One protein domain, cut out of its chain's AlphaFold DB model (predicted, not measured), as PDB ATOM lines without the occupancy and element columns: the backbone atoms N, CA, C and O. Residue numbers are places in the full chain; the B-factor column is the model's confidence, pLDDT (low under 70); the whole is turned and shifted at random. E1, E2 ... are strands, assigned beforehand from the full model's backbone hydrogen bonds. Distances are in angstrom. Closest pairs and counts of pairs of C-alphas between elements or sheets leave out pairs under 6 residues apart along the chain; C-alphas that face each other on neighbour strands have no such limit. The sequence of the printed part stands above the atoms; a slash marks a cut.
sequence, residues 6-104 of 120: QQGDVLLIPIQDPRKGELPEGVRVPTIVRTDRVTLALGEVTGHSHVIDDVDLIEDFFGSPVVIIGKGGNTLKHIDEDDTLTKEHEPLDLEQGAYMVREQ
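Overview. This is residues 6 to 104 of the 120 residues of an uncharacterized protein of marine sediment metagenome (UniProt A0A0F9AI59). The domain is one strongly twisted sheet of seven strands, forked at the sharply bent strand E3: one branch runs through E4 and E7 to E1, the other through E5 to E6. The bent hairpin of E2 and E3 folds the sheet back towards itself and brings the end of E2 near E7, but E6 and E7 stay apart and the sheet is not closed into a barrel. Two long links, residues 16 to 32 and 80 to 91, make the opposite ends of the longest axis. The 99 printed residues hold strands E1 to E7 in chain order, with antiparallel neighbours, and no named helix; the class is all strand, with under half of the residues in named elements. The whole is compact, with a radius of gyration of the C-alphas of 13.4 A and spans of 39 by 28 by 21 A.

Arrangement. E1, residues 10 to 15, is an edge strand antiparallel to E7, residues 97 to 103, at 144 degrees, with N 13 and O 100 2.9 A apart. E2, residues 33 to 42, forms a hairpin with E3, residues 49 to 59; N 38 and O 52 are 2.8 A apart. E2 bends by 87 degrees at residue 36 and E3 by 108 degrees at residue 54. E4, residues 65 to 69, forms a hairpin with E3, with N 66 and O 58 2.8 A apart, and completes the meander E2 E3 E4, each strand the antiparallel neighbour of the one before. E7 lies on the other side of E4 from E3, with N 69 and O 97 2.8 A apart. E5, residues 74 to 79, is antiparallel to E3, with N 51 and O 77 2.8 A apart. Beside E3, E2 lies on one side, and E4 and E5 on the other side. E6, residues 92 to 94, forms a hairpin with E5, with N 94 and O 74 2.8 A apart. The closest C-alphas of E2 and E7, those of Ala 41 and Glu 103, are 6.2 A apart.

Along the chain. E1 begins at C-alpha 10, (27.104, -17.380, -78.874). From first to last C-alpha, E2 measures 20.6 A, E3 19.3 A and E7 18.7 A. E7 ends at C-alpha 103, (29.316, -21.746, -79.831).

Size, cuts and confidence. The C-alphas of Lys 20 and Asp 82, the two farthest apart, are 41.0 A from each other. The printed part has no cut. The mean pLDDT of the printed part is 77.2, and it is under 70 in residues 16 to 32, 44 to 46 and 59 to 64.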
ATOM      1  N   GLN A   6      27.985 -12.010 -74.959       92.50
ATOM      2  CA  GLN A   6      27.287 -13.287 -74.890       92.50
ATOM      3  C   GLN A   6      25.817 -13.078 -75.247       92.50
ATOM      4  O   GLN A   6      25.192 -12.148 -74.733       92.50
ATOM      5  N   GLN A   7      25.274 -13.941 -76.100       89.38
ATOM      6  CA  GLN A   7      23.851 -13.994 -76.415       89.38
ATOM      7  C   GLN A   7      23.486 -15.446 -76.725       89.38
ATOM      8  O   GLN A   7      23.967 -15.978 -77.719       89.38
ATOM      9  N   GLY A   8      22.666 -16.069 -75.874       87.56
ATOM     10  CA  GLY A   8      22.255 -17.468 -76.036       87.56
ATOM     11  C   GLY A   8      23.446 -18.404 -76.228       87.56
ATOM     12  O   GLY A   8      24.316 -18.494 -75.360       87.56
ATOM     13  N   ASP A   9      23.493 -19.023 -77.405       87.62
ATOM     14  CA  ASP A   9      24.489 -20.020 -77.797       87.62
ATOM     15  C   ASP A   9      25.789 -19.400 -78.334       87.62
ATOM     16  O   ASP A   9      26.686 -20.113 -78.775       87.62
ATOM     17  N   VAL A  10      25.930 -18.072 -78.327       89.62
ATOM     18  CA  VAL A  10      27.104 -17.380 -78.874       89.62
ATOM     19  C   VAL A  10      27.878 -16.647 -77.789       89.62
ATOM     20  O   VAL A  10      27.351 -15.788 -77.081       89.62
ATOM     21  N   LEU A  11      29.186 -16.905 -77.753       91.38
ATOM     22  CA  LEU A  11      30.180 -16.146 -77.005       91.38
ATOM     23  C   LEU A  11      31.184 -15.493 -77.966       91.38
ATOM     24  O   LEU A  11      31.890 -16.180 -78.707       91.38
ATOM     25  N   LEU A  12      31.288 -14.166 -77.919       90.75
ATOM     26  CA  LEU A  12      32.277 -13.380 -78.657       90.75
ATOM     27  C   LEU A  12      33.397 -12.935 -77.723       90.75
ATOM     28  O   LEU A  12      33.194 -12.149 -76.791       90.75
ATOM     29  N   ILE A  13      34.601 -13.417 -78.010       90.19
ATOM     30  CA  ILE A  13      35.795 -13.160 -77.210       90.19
ATOM     31  C   ILE A  13      36.660 -12.138 -77.949       90.19
ATOM     32  O   ILE A  13      37.099 -12.419 -79.066       90.19
ATOM     33  N   PRO A  14      36.925 -10.957 -77.364       87.81
ATOM     34  CA  PRO A  14      37.685  -9.925 -78.044       87.81
ATOM     35  C   PRO A  14      39.149 -10.326 -78.212       87.81
ATOM     36  O   PRO A  14      39.786 -10.834 -77.287       87.81
ATOM     37  N   ILE A  15      39.700 -10.002 -79.374       82.06
ATOM     38  CA  ILE A  15      41.114 -10.164 -79.704       82.06
ATOM     39  C   ILE A  15      41.769  -8.789 -79.532       82.06
ATOM     40  O   ILE A  15      41.405  -7.840 -80.228       82.06
ATOM     41  N   GLN A  16      42.683  -8.640 -78.565       69.50
ATOM     42  CA  GLN A  16      43.194  -7.317 -78.175       69.50
ATOM     43  C   GLN A  16      44.084  -6.675 -79.250       69.50
ATOM     44  O   GLN A  16      44.119  -5.446 -79.331       69.50
ATOM     45  N   ASP A  17      44.737  -7.461 -80.116       58.00
ATOM     46  CA  ASP A  17      45.450  -6.931 -81.280       58.00
ATOM     47  C   ASP A  17      45.607  -7.973 -82.420       58.00
ATOM     48  O   ASP A  17      46.536  -8.787 -82.407       58.00
ATOM     49  N   PRO A  18      44.751  -7.944 -83.464       49.69
ATOM     50  CA  PRO A  18      44.867  -8.862 -84.600       49.69
ATOM     51  C   PRO A  18      46.120  -8.612 -85.465       49.69
ATOM     52  O   PRO A  18      46.440  -9.438 -86.317       49.69
ATOM     53  N   ARG A  19      46.845  -7.494 -85.271       44.25
ATOM     54  CA  ARG A  19      48.060  -7.128 -86.026       44.25
ATOM     55  C   ARG A  19      49.359  -7.418 -85.267       44.25
ATOM     56  O   ARG A  19      50.396  -7.544 -85.909       44.25
ATOM     57  N   LYS A  20      49.330  -7.552 -83.935       41.50
ATOM     58  CA  LYS A  20      50.499  -7.931 -83.108       41.50
ATOM     59  C   LYS A  20      50.725  -9.437 -82.962       41.50
ATOM     60  O   LYS A  20      51.609  -9.835 -82.211       41.50
ATOM     61  N   GLY A  21      49.981 -10.274 -83.684       41.31
ATOM     62  CA  GLY A  21      50.138 -11.727 -83.586       41.31
ATOM     63  C   GLY A  21      49.460 -12.340 -82.359       41.31
ATOM     64  O   GLY A  21      49.834 -13.433 -81.957       41.31
ATOM     65  N   GLU A  22      48.460 -11.663 -81.778       44.31
ATOM     66  CA  GLU A  22      47.546 -12.266 -80.789       44.31
ATOM     67  C   GLU A  22      46.333 -12.943 -81.437       44.31
ATOM     68  O   GLU A  22      45.406 -13.379 -80.754       44.31
ATOM     69  N   LEU A  23      46.328 -13.069 -82.765       51.03
ATOM     70  CA  LEU A  23      45.595 -14.178 -83.344       51.03
ATOM     71  C   LEU A  23      46.261 -15.461 -82.797       51.03
ATOM     72  O   LEU A  23      47.491 -15.534 -82.846       51.03
ATOM     73  N   PRO A  24      45.505 -16.430 -82.246       48.81
ATOM     74  CA  PRO A  24      46.061 -17.696 -81.776       48.81
ATOM     75  C   PRO A  24      47.098 -18.258 -82.749       48.81
ATOM     76  O   PRO A  24      46.915 -18.192 -83.966       48.81
ATOM     77  N   GLU A  25      48.193 -18.802 -82.226       46.25
ATOM     78  CA  GLU A  25      49.282 -19.315 -83.054       46.25
ATOM     79  C   GLU A  25      48.729 -20.259 -84.135       46.25
ATOM     80  O   GLU A  25      48.109 -21.274 -83.830       46.25
ATOM     81  N   GLY A  26      48.881 -19.877 -85.405       48.84
ATOM     82  CA  GLY A  26      48.334 -20.619 -86.536       48.84
ATOM     83  C   GLY A  26      47.327 -19.849 -87.376       48.84
ATOM     84  O   GLY A  26      47.303 -20.125 -88.569       48.84
ATOM     85  N   VAL A  27      46.569 -18.877 -86.837       49.25
ATOM     86  CA  VAL A  27      45.568 -18.115 -87.615       49.25
ATOM     87  C   VAL A  27      46.209 -17.531 -88.870       49.25
ATOM     88  O   VAL A  27      46.956 -16.551 -88.846       49.25
ATOM     89  N   ARG A  28      45.912 -18.161 -90.001       51.31
ATOM     90  CA  ARG A  28      46.115 -17.557 -91.309       51.31
ATOM     91  C   ARG A  28      44.988 -16.558 -91.468       51.31
ATOM     92  O   ARG A  28      43.921 -16.802 -90.941       51.31
ATOM     93  N   VAL A  29      45.226 -15.436 -92.133       52.34
ATOM     94  CA  VAL A  29      44.150 -14.532 -92.555       52.34
ATOM     95  C   VAL A  29      43.746 -15.032 -93.941       52.34
ATOM     96  O   VAL A  29      44.361 -14.595 -94.920       52.34
ATOM     97  N   PRO A  30      42.855 -16.034 -94.086       51.44
ATOM     98  CA  PRO A  30      42.500 -16.521 -95.403       51.44
ATOM     99  C   PRO A  30      41.479 -15.507 -95.912       51.44
ATOM    100  O   PRO A  30      40.422 -15.395 -95.323       51.44
ATOM    101  N   THR A  31      41.836 -14.703 -96.915       56.75
ATOM    102  CA  THR A  31      40.925 -13.828 -97.680       56.75
ATOM    103  C   THR A  31      39.725 -13.291 -96.892       56.75
ATOM    104  O   THR A  31      38.714 -13.972 -96.792       56.75
ATOM    105  N   ILE A  32      39.804 -12.057 -96.389       63.44
ATOM    106  CA  ILE A  32      38.641 -11.386 -95.789       63.44
ATOM    107  C   ILE A  32      37.460 -11.487 -96.762       63.44
ATOM    108  O   ILE A  32      37.518 -10.923 -97.860       63.44
ATOM    109  N   VAL A  33      36.420 -12.226 -96.376       72.62
ATOM    110  CA  VAL A  33      35.180 -12.312 -97.143       72.62
ATOM    111  C   VAL A  33      34.204 -11.357 -96.491       72.62
ATOM    112  O   VAL A  33      33.819 -11.535 -95.336       72.62
ATOM    113  N   ARG A  34      33.823 -10.324 -97.239       76.81
ATOM    114  CA  ARG A  34      32.716  -9.470 -96.840       76.81
ATOM    115  C   ARG A  34      31.427 -10.246 -97.048       76.81
ATOM    116  O   ARG A  34      31.182 -10.745 -98.148       76.81
ATOM    117  N   THR A  35      30.625 -10.342 -96.001       77.88
ATOM    118  CA  THR A  35      29.390 -11.111 -96.021       77.88
ATOM    119  C   THR A  35      28.228 -10.234 -95.578       77.88
ATOM    120  O   THR A  35      28.294  -9.570 -94.544       77.88
ATOM    121  N   ASP A  36      27.145 -10.262 -96.358       84.62
ATOM    122  CA  ASP A  36      25.929  -9.495 -96.069       84.62
ATOM    123  C   ASP A  36      25.272  -9.942 -94.757       84.62
ATOM    124  O   ASP A  36      24.734  -9.114 -94.028       84.62
ATOM    125  N   ARG A  37      25.352 -11.241 -94.435       86.50
ATOM    126  CA  ARG A  37      24.887 -11.824 -93.173       86.50
ATOM    127  C   ARG A  37      25.663 -13.078 -92.794       86.50
ATOM    128  O   ARG A  37      25.762 -14.012 -93.587       86.50
ATOM    129  N   VAL A  38      26.151 -13.122 -91.560       87.44
ATOM    130  CA  VAL A  38      26.809 -14.294 -90.977       87.44
ATOM    131  C   VAL A  38      25.948 -14.850 -89.852       87.44
ATOM    132  O   VAL A  38      25.620 -14.129 -88.911       87.44
ATOM    133  N   THR A  39      25.641 -16.145 -89.926       88.31
ATOM    134  CA  THR A  39      25.062 -16.912 -88.817       88.31
ATOM    135  C   THR A  39      26.182 -17.495 -87.960       88.31
ATOM    136  O   THR A  39      27.039 -18.214 -88.467       88.31
ATOM    137  N   LEU A  40      26.187 -17.168 -86.668       86.81
ATOM    138  CA  LEU A  40      27.215 -17.567 -85.703       86.81
ATOM    139  C   LEU A  40      26.873 -18.845 -84.938       86.81
ATOM    140  O   LEU A  40      27.781 -19.574 -84.556       86.81
ATOM    141  N   ALA A  41      25.584 -19.099 -84.716       85.44
ATOM    142  CA  ALA A  41      25.063 -20.331 -84.137       85.44
ATOM    143  C   ALA A  41      23.622 -20.556 -84.614       85.44
ATOM    144  O   ALA A  41      22.896 -19.590 -84.883       85.44
ATOM    145  N   LEU A  42      23.236 -21.828 -84.709       81.06
ATOM    146  CA  LEU A  42      21.869 -22.282 -84.955       81.06
ATOM    147  C   LEU A  42      21.338 -22.881 -83.652       81.06
ATOM    148  O   LEU A  42      21.954 -23.801 -83.120       81.06
ATOM    149  N   GLY A  43      20.203 -22.393 -83.163       70.38
ATOM    150  CA  GLY A  43      19.555 -22.954 -81.983       70.38
ATOM    151  C   GLY A  43      19.037 -24.356 -82.272       70.38
ATOM    152  O   GLY A  43      18.196 -24.547 -83.153       70.38
ATOM    153  N   GLU A  44      19.524 -25.346 -81.522       59.66
ATOM    154  CA  GLU A  44      19.284 -26.773 -81.791       59.66
ATOM    155  C   GLU A  44      17.804 -27.194 -81.653       59.66
ATOM    156  O   GLU A  44      17.405 -28.217 -82.212       59.66
ATOM    157  N   VAL A  45      16.974 -26.434 -80.922       59.31
ATOM    158  CA  VAL A  45      15.615 -26.858 -80.512       59.31
ATOM    159  C   VAL A  45      14.488 -26.054 -81.171       59.31
ATOM    160  O   VAL A  45      13.393 -26.571 -81.380       59.31
ATOM    161  N   THR A  46      14.737 -24.795 -81.500       60.84
ATOM    162  CA  THR A  46      13.706 -23.780 -81.792       60.84
ATOM    163  C   THR A  46      13.809 -23.204 -83.201       60.84
ATOM    164  O   THR A  46      12.966 -22.395 -83.574       60.84
ATOM    165  N   GLY A  47      14.818 -23.599 -83.988       70.75
ATOM    166  CA  GLY A  47      15.005 -23.096 -85.354       70.75
ATOM    167  C   GLY A  47      15.463 -21.634 -85.425       70.75
ATOM    168  O   GLY A  47      15.402 -21.032 -86.494       70.75
ATOM    169  N   HIS A  48      15.922 -21.058 -84.311       80.44
ATOM    170  CA  HIS A  48      16.428 -19.689 -84.270       80.44
ATOM    171  C   HIS A  48      17.914 -19.602 -84.660       80.44
ATOM    172  O   HIS A  48      18.640 -20.595 -84.665       80.44
ATOM    173  N   SER A  49      18.380 -18.405 -85.008       86.56
ATOM    174  CA  SER A  49      19.755 -18.126 -85.432       86.56
ATOM    175  C   SER A  49      20.305 -16.873 -84.763       86.56
ATOM    176  O   SER A  49      19.614 -15.862 -84.621       86.56
ATOM    177  N   HIS A  50      21.589 -16.913 -84.420       88.38
ATOM    178  CA  HIS A  50      22.338 -15.735 -83.991       88.38
ATOM    179  C   HIS A  50      23.087 -15.148 -85.178       88.38
ATOM    180  O   HIS A  50      23.964 -15.810 -85.734       88.38
ATOM    181  N   VAL A  51      22.755 -13.921 -85.577       91.00
ATOM    182  CA  VAL A  51      23.261 -13.326 -86.819       91.00
ATOM    183  C   VAL A  51      23.875 -11.947 -86.623       91.00
ATOM    184  O   VAL A  51      23.444 -11.159 -85.780       91.00
ATOM    185  N   ILE A  52      24.876 -11.648 -87.449       90.25
ATOM    186  CA  ILE A  52      25.440 -10.310 -87.636       90.25
ATOM    187  C   ILE A  52      25.378  -9.993 -89.129       90.25
ATOM    188  O   ILE A  52      25.816 -10.796 -89.953       90.25
ATOM    189  N   ASP A  53      24.846  -8.825 -89.472       90.19
ATOM    190  CA  ASP A  53      24.788  -8.346 -90.854       90.19
ATOM    191  C   ASP A  53      26.035  -7.513 -91.197       90.19
ATOM    192  O   ASP A  53      26.634  -6.909 -90.313       90.19
ATOM    193  N   ASP A  54      26.409  -7.436 -92.472       86.25
ATOM    194  CA  ASP A  54      27.476  -6.569 -93.001       86.25
ATOM    195  C   ASP A  54      28.813  -6.663 -92.240       86.25
ATOM    196  O   ASP A  54      29.374  -5.677 -91.749       86.25
ATOM    197  N   VAL A  55      29.328  -7.885 -92.121       81.81
ATOM    198  CA  VAL A  55      30.539  -8.190 -91.357       81.81
ATOM    199  C   VAL A  55      31.583  -8.870 -92.233       81.81
ATOM    200  O   VAL A  55      31.276  -9.595 -93.180       81.81
ATOM    201  N   ASP A  56      32.843  -8.621 -91.904       80.50
ATOM    202  CA  ASP A  56      33.973  -9.308 -92.505       80.50
ATOM    203  C   ASP A  56      34.253 -10.589 -91.702       80.50
ATOM    204  O   ASP A  56      34.459 -10.534 -90.483       80.50
ATOM    205  N   LEU A  57      34.255 -11.741 -92.380       77.56
ATOM    206  CA  LEU A  57      34.507 -13.050 -91.777       77.56
ATOM    207  C   LEU A  57      35.893 -13.575 -92.168       77.56
ATOM    208  O   LEU A  57      36.313 -13.493 -93.325       77.56
ATOM    209  N   ILE A  58      36.593 -14.132 -91.182       73.44
ATOM    210  CA  ILE A  58      37.878 -14.816 -91.331       73.44
ATOM    211  C   ILE A  58      37.774 -16.155 -90.599       73.44
ATOM    212  O   ILE A  58      37.302 -16.202 -89.468       73.44
ATOM    213  N   GLU A  59      38.243 -17.242 -91.203       66.56
ATOM    214  CA  GLU A  59      38.420 -18.510 -90.488       66.56
ATOM    215  C   GLU A  59      39.819 -18.582 -89.874       66.56
ATOM    216  O   GLU A  59      40.818 -18.316 -90.549       66.56
ATOM    217  N   ASP A  60      39.909 -18.952 -88.596       61.56
ATOM    218  CA  ASP A  60      41.195 -19.267 -87.988       61.56
ATOM    219  C   ASP A  60      41.719 -20.657 -88.400       61.56
ATOM    220  O   ASP A  60      41.025 -21.472 -89.004       61.56
ATOM    221  N   PHE A  61      42.984 -20.950 -88.093       42.34
ATOM    222  CA  PHE A  61      43.628 -22.211 -88.495       42.34
ATOM    223  C   PHE A  61      43.123 -23.441 -87.740       42.34
ATOM    224  O   PHE A  61      43.340 -24.566 -88.185       42.34
ATOM    225  N   PHE A  62      42.435 -23.231 -86.621       55.00
ATOM    226  CA  PHE A  62      41.748 -24.276 -85.876       55.00
ATOM    227  C   PHE A  62      40.274 -24.403 -86.297       55.00
ATOM    228  O   PHE A  62      39.532 -25.149 -85.661       55.00
ATOM    229  N   GLY A  63      39.849 -23.697 -87.356       63.41
ATOM    230  CA  GLY A  63      38.484 -23.708 -87.879       63.41
ATOM    231  C   GLY A  63      37.483 -22.915 -87.035       63.41
ATOM    232  O   GLY A  63      36.281 -23.100 -87.195       63.41
ATOM    233  N   SER A  64      37.943 -22.062 -86.111       69.88
ATOM    234  CA  SER A  64      37.058 -21.179 -85.344       69.88
ATOM    235  C   SER A  64      36.826 -19.875 -86.124       69.88
ATOM    236  O   SER A  64      37.800 -19.239 -86.545       69.88
ATOM    237  N   PRO A  65      35.569 -19.439 -86.319       81.06
ATOM    238  CA  PRO A  65      35.293 -18.204 -87.034       81.06
ATOM    239  C   PRO A  65      35.725 -16.979 -86.220       81.06
ATOM    240  O   PRO A  65      35.550 -16.907 -85.000       81.06
ATOM    241  N   VAL A  66      36.275 -15.991 -86.920       83.88
ATOM    242  CA  VAL A  66      36.618 -14.666 -86.410       83.88
ATOM    243  C   VAL A  66      35.806 -13.635 -87.180       83.88
ATOM    244  O   VAL A  66      35.904 -13.540 -88.403       83.88
ATOM    245  N   VAL A  67      35.035 -12.833 -86.454       87.12
ATOM    246  CA  VAL A  67      34.270 -11.718 -87.021       87.12
ATOM    247  C   VAL A  67      35.000 -10.402 -86.786       87.12
ATOM    248  O   VAL A  67      35.475 -10.133 -85.679       87.12
ATOM    249  N   ILE A  68      35.096  -9.572 -87.825       86.75
ATOM    250  CA  ILE A  68      35.648  -8.218 -87.735       86.75
ATOM    251  C   ILE A  68      34.511  -7.204 -87.815       86.75
ATOM    252  O   ILE A  68      33.906  -6.989 -88.862       86.75
ATOM    253  N   ILE A  69      34.283  -6.518 -86.700       86.31
ATOM    254  CA  ILE A  69      33.315  -5.437 -86.575       86.31
ATOM    255  C   ILE A  69      33.976  -4.116 -86.966       86.31
ATOM    256  O   ILE A  69      34.957  -3.678 -86.351       86.31
ATOM    257  N   GLY A  70      33.424  -3.487 -88.002       83.88
ATOM    258  CA  GLY A  70      33.907  -2.229 -88.556       83.88
ATOM    259  C   GLY A  70      33.699  -1.014 -87.648       83.88
ATOM    260  O   GLY A  70      33.109  -1.064 -86.567       83.88
ATOM    261  N   LYS A  71      34.199   0.132 -88.119       81.44
ATOM    262  CA  LYS A  71      34.036   1.420 -87.437       81.44
ATOM    263  C   LYS A  71      32.550   1.796 -87.397       81.44
ATOM    264  O   LYS A  71      31.938   1.939 -88.447       81.44
ATOM    265  N   GLY A  72      32.014   2.015 -86.198       84.81
ATOM    266  CA  GLY A  72      30.583   2.271 -85.975       84.81
ATOM    267  C   GLY A  72      29.884   1.187 -85.154       84.81
ATOM    268  O   GLY A  72      28.786   1.434 -84.671       84.81
ATOM    269  N   GLY A  73      30.548   0.047 -84.925       89.56
ATOM    270  CA  GLY A  73      29.951  -1.083 -84.220       89.56
ATOM    271  C   GLY A  73      29.012  -1.885 -85.119       89.56
ATOM    272  O   GLY A  73      28.945  -1.658 -86.326       89.56
ATOM    273  N   ASN A  74      28.328  -2.857 -84.528       93.50
ATOM    274  CA  ASN A  74      27.302  -3.664 -85.189       93.50
ATOM    275  C   ASN A  74      26.352  -4.239 -84.129       93.50
ATOM    276  O   ASN A  74      26.544  -3.992 -82.942       93.50
ATOM    277  N   THR A  75      25.360  -5.025 -84.526       94.00
ATOM    278  CA  THR A  75      24.393  -5.623 -83.609       94.00
ATOM    279  C   THR A  75      24.324  -7.125 -83.840       94.00
ATOM    280  O   THR A  75      24.053  -7.578 -84.949       94.00
ATOM    281  N   LEU A  76      24.534  -7.896 -82.773       92.56
ATOM    282  CA  LEU A  76      24.244  -9.323 -82.749       92.56
ATOM    283  C   LEU A  76      22.746  -9.520 -82.509       92.56
ATOM    284  O   LEU A  76      22.208  -9.120 -81.472       92.56
ATOM    285  N   LYS A  77      22.067 -10.108 -83.489       92.94
ATOM    286  CA  LYS A  77      20.621 -10.322 -83.482       92.94
ATOM    287  C   LYS A  77      20.312 -11.785 -83.227       92.94
ATOM    288  O   LYS A  77      21.021 -12.665 -83.706       92.94
ATOM    289  N   HIS A  78      19.206 -12.013 -82.539       90.06
ATOM    290  CA  HIS A  78      18.618 -13.326 -82.373       90.06
ATOM    291  C   HIS A  78      17.308 -13.362 -83.167       90.06
ATOM    292  O   HIS A  78      16.403 -12.574 -82.890       90.06
ATOM    293  N   ILE A  79      17.248 -14.205 -84.197       88.44
ATOM    294  CA  ILE A  79      16.139 -14.270 -85.161       88.44
ATOM    295  C   ILE A  79      15.535 -15.676 -85.216       88.44
ATOM    296  O   ILE A  79      16.244 -16.641 -84.957       88.44
ATOM    297  N   ASP A  80      14.253 -15.803 -85.548       88.88
ATOM    298  CA  ASP A  80      13.603 -17.090 -85.830       88.88
ATOM    299  C   ASP A  80      13.771 -17.512 -87.304       88.88
ATOM    300  O   ASP A  80      14.483 -16.870 -88.081       88.88
ATOM    301  N   GLU A  81      13.124 -18.617 -87.685       84.69
ATOM    302  CA  GLU A  81      13.133 -19.154 -89.053       84.69
ATOM    303  C   GLU A  81      12.543 -18.190 -90.101       84.69
ATOM    304  O   GLU A  81      12.903 -18.272 -91.277       84.69
ATOM    305  N   ASP A  82      11.702 -17.247 -89.667       86.06
ATOM    306  CA  ASP A  82      11.067 -16.219 -90.495       86.06
ATOM    307  C   ASP A  82      11.890 -14.910 -90.540       86.06
ATOM    308  O   ASP A  82      11.395 -13.873 -90.991       86.06
ATOM    309  N   ASP A  83      13.146 -14.929 -90.073       81.94
ATOM    310  CA  ASP A  83      14.039 -13.763 -89.960       81.94
ATOM    311  C   ASP A  83      13.483 -12.637 -89.066       81.94
ATOM    312  O   ASP A  83      13.820 -11.456 -89.207       81.94
ATOM    313  N   THR A  84      12.611 -12.990 -88.121       85.38
ATOM    314  CA  THR A  84      12.019 -12.049 -87.173       85.38
ATOM    315  C   THR A  84      12.796 -12.065 -85.867       85.38
ATOM    316  O   THR A  84      13.145 -13.119 -85.343       85.38
ATOM    317  N   LEU A  85      13.061 -10.879 -85.306       82.31
ATOM    318  CA  LEU A  85      13.698 -10.764 -83.994       82.31
ATOM    319  C   LEU A  85      12.885 -11.523 -82.942       82.31
ATOM    320  O   LEU A  85      11.713 -11.213 -82.699       82.31
ATOM    321  N   THR A  86      13.521 -12.489 -82.293       77.25
ATOM    322  CA  THR A  86      12.872 -13.273 -81.249       77.25
ATOM    323  C   THR A  86      12.823 -12.480 -79.946       77.25
ATOM    324  O   THR A  86      13.596 -11.554 -79.700       77.25
ATOM    325  N   LYS A  87      11.893 -12.855 -79.064       74.69
ATOM    326  CA  LYS A  87      11.791 -12.271 -77.715       74.69
ATOM    327  C   LYS A  87      12.718 -12.933 -76.698       74.69
ATOM    328  O   LYS A  87      12.799 -12.459 -75.570       74.69
ATOM    329  N   GLU A  88      13.357 -14.043 -77.063       70.19
ATOM    330  CA  GLU A  88      14.199 -14.827 -76.153       70.19
ATOM    331  C   GLU A  88      15.483 -14.077 -75.790       70.19
ATOM    332  O   GLU A  88      15.900 -14.088 -74.631       70.19
ATOM    333  N   HIS A  89      16.076 -13.372 -76.759       77.12
ATOM    334  CA  HIS A  89      17.268 -12.563 -76.532       77.12
ATOM    335  C   HIS A  89      17.138 -11.204 -77.206       77.12
ATOM    336  O   HIS A  89      16.842 -11.111 -78.394       77.12
ATOM    337  N   GLU A  90      17.397 -10.143 -76.443       84.75
ATOM    338  CA  GLU A  90      17.457  -8.797 -77.000       84.75
ATOM    339  C   GLU A  90      18.696  -8.641 -77.895       84.75
ATOM    340  O   GLU A  90      19.750  -9.221 -77.591       84.75
ATOM    341  N   PRO A  91      18.603  -7.851 -78.982       91.62
ATOM    342  CA  PRO A  91      19.762  -7.500 -79.790       91.62
ATOM    343  C   PRO A  91      20.879  -6.891 -78.938       91.62
ATOM    344  O   PRO A  91      20.623  -6.094 -78.035       91.62
ATOM    345  N   LEU A  92      22.124  -7.257 -79.240       92.75
ATOM    346  CA  LEU A  92      23.289  -6.844 -78.467       92.75
ATOM    347  C   LEU A  92      24.215  -5.969 -79.312       92.75
ATOM    348  O   LEU A  92      24.763  -6.429 -80.314       92.75
ATOM    349  N   ASP A  93      24.421  -4.727 -78.882       94.81
ATOM    350  CA  ASP A  93      25.340  -3.807 -79.552       94.81
ATOM    351  C   ASP A  93      26.800  -4.202 -79.303       94.81
ATOM    352  O   ASP A  93      27.266  -4.324 -78.163       94.81
ATOM    353  N   LEU A  94      27.524  -4.384 -80.400       92.19
ATOM    354  CA  LEU A  94      28.921  -4.774 -80.459       92.19
ATOM    355  C   LEU A  94      29.790  -3.563 -80.781       92.19
ATOM    356  O   LEU A  94      29.538  -2.815 -81.728       92.19
ATOM    357  N   GLU A  95      30.872  -3.403 -80.026       91.69
ATOM    358  CA  GLU A  95      31.890  -2.406 -80.334       91.69
ATOM    359  C   GLU A  95      32.765  -2.867 -81.506       91.69
ATOM    360  O   GLU A  95      32.937  -4.063 -81.756       91.69
ATOM    361  N   GLN A  96      33.375  -1.903 -82.201       88.12
ATOM    362  CA  GLN A  96      34.383  -2.189 -83.225       88.12
ATOM    363  C   GLN A  96      35.501  -3.090 -82.671       88.12
ATOM    364  O   GLN A  96      35.974  -2.891 -81.550       88.12
ATOM    365  N   GLY A  97      35.970  -4.049 -83.466       87.19
ATOM    366  CA  GLY A  97      37.003  -4.986 -83.025       87.19
ATOM    367  C   GLY A  97      36.971  -6.320 -83.756       87.19
ATOM    368  O   GLY A  97      36.087  -6.577 -84.565       87.19
ATOM    369  N   ALA A  98      37.954  -7.169 -83.465       86.25
ATOM    370  CA  ALA A  98      37.972  -8.555 -83.914       86.25
ATOM    371  C   ALA A  98      37.560  -9.465 -82.755       86.25
ATOM    372  O   ALA A  98      38.058  -9.302 -81.637       86.25
ATOM    373  N   TYR A  99      36.681 -10.424 -83.033       87.31
ATOM    374  CA  TYR A  99      36.162 -11.342 -82.029       87.31
ATOM    375  C   TYR A  99      36.263 -12.781 -82.509       87.31
ATOM    376  O   TYR A  99      35.819 -13.106 -83.608       87.31
ATOM    377  N   MET A 100      36.811 -13.644 -81.660       88.00
ATOM    378  CA  MET A 100      36.688 -15.085 -81.830       88.00
ATOM    379  C   MET A 100      35.277 -15.505 -81.431       88.00
ATOM    380  O   MET A 100      34.806 -15.154 -80.347       88.00
ATOM    381  N   VAL A 101      34.635 -16.277 -82.299       88.94
ATOM    382  CA  VAL A 101      33.292 -16.807 -82.082       88.94
ATOM    383  C   VAL A 101      33.406 -18.186 -81.439       88.94
ATOM    384  O   VAL A 101      34.155 -19.050 -81.901       88.94
ATOM    385  N   ARG A 102      32.668 -18.401 -80.350       87.75
ATOM    386  CA  ARG A 102      32.516 -19.703 -79.703       87.75
ATOM    387  C   ARG A 102      31.037 -20.021 -79.551       87.75
ATOM    388  O   ARG A 102      30.308 -19.247 -78.940       87.75
ATOM    389  N   GLU A 103      30.638 -21.174 -80.073       87.44
ATOM    390  CA  GLU A 103      29.316 -21.746 -79.831       87.44
ATOM    391  C   GLU A 103      29.279 -22.362 -78.423       87.44
ATOM    392  O   GLU A 103      30.208 -23.064 -78.006       87.44
ATOM    393  N   GLN A 104      28.231 -22.066 -77.668       83.31
ATOM    394  CA  GLN A 104      27.983 -22.570 -76.328       83.31
ATOM    395  C   GLN A 104      26.910 -23.644 -76.421       83.31
ATOM    396  O   GLN A 104      25.806 -23.381 -76.870       83.31
TER     397      GLN A 104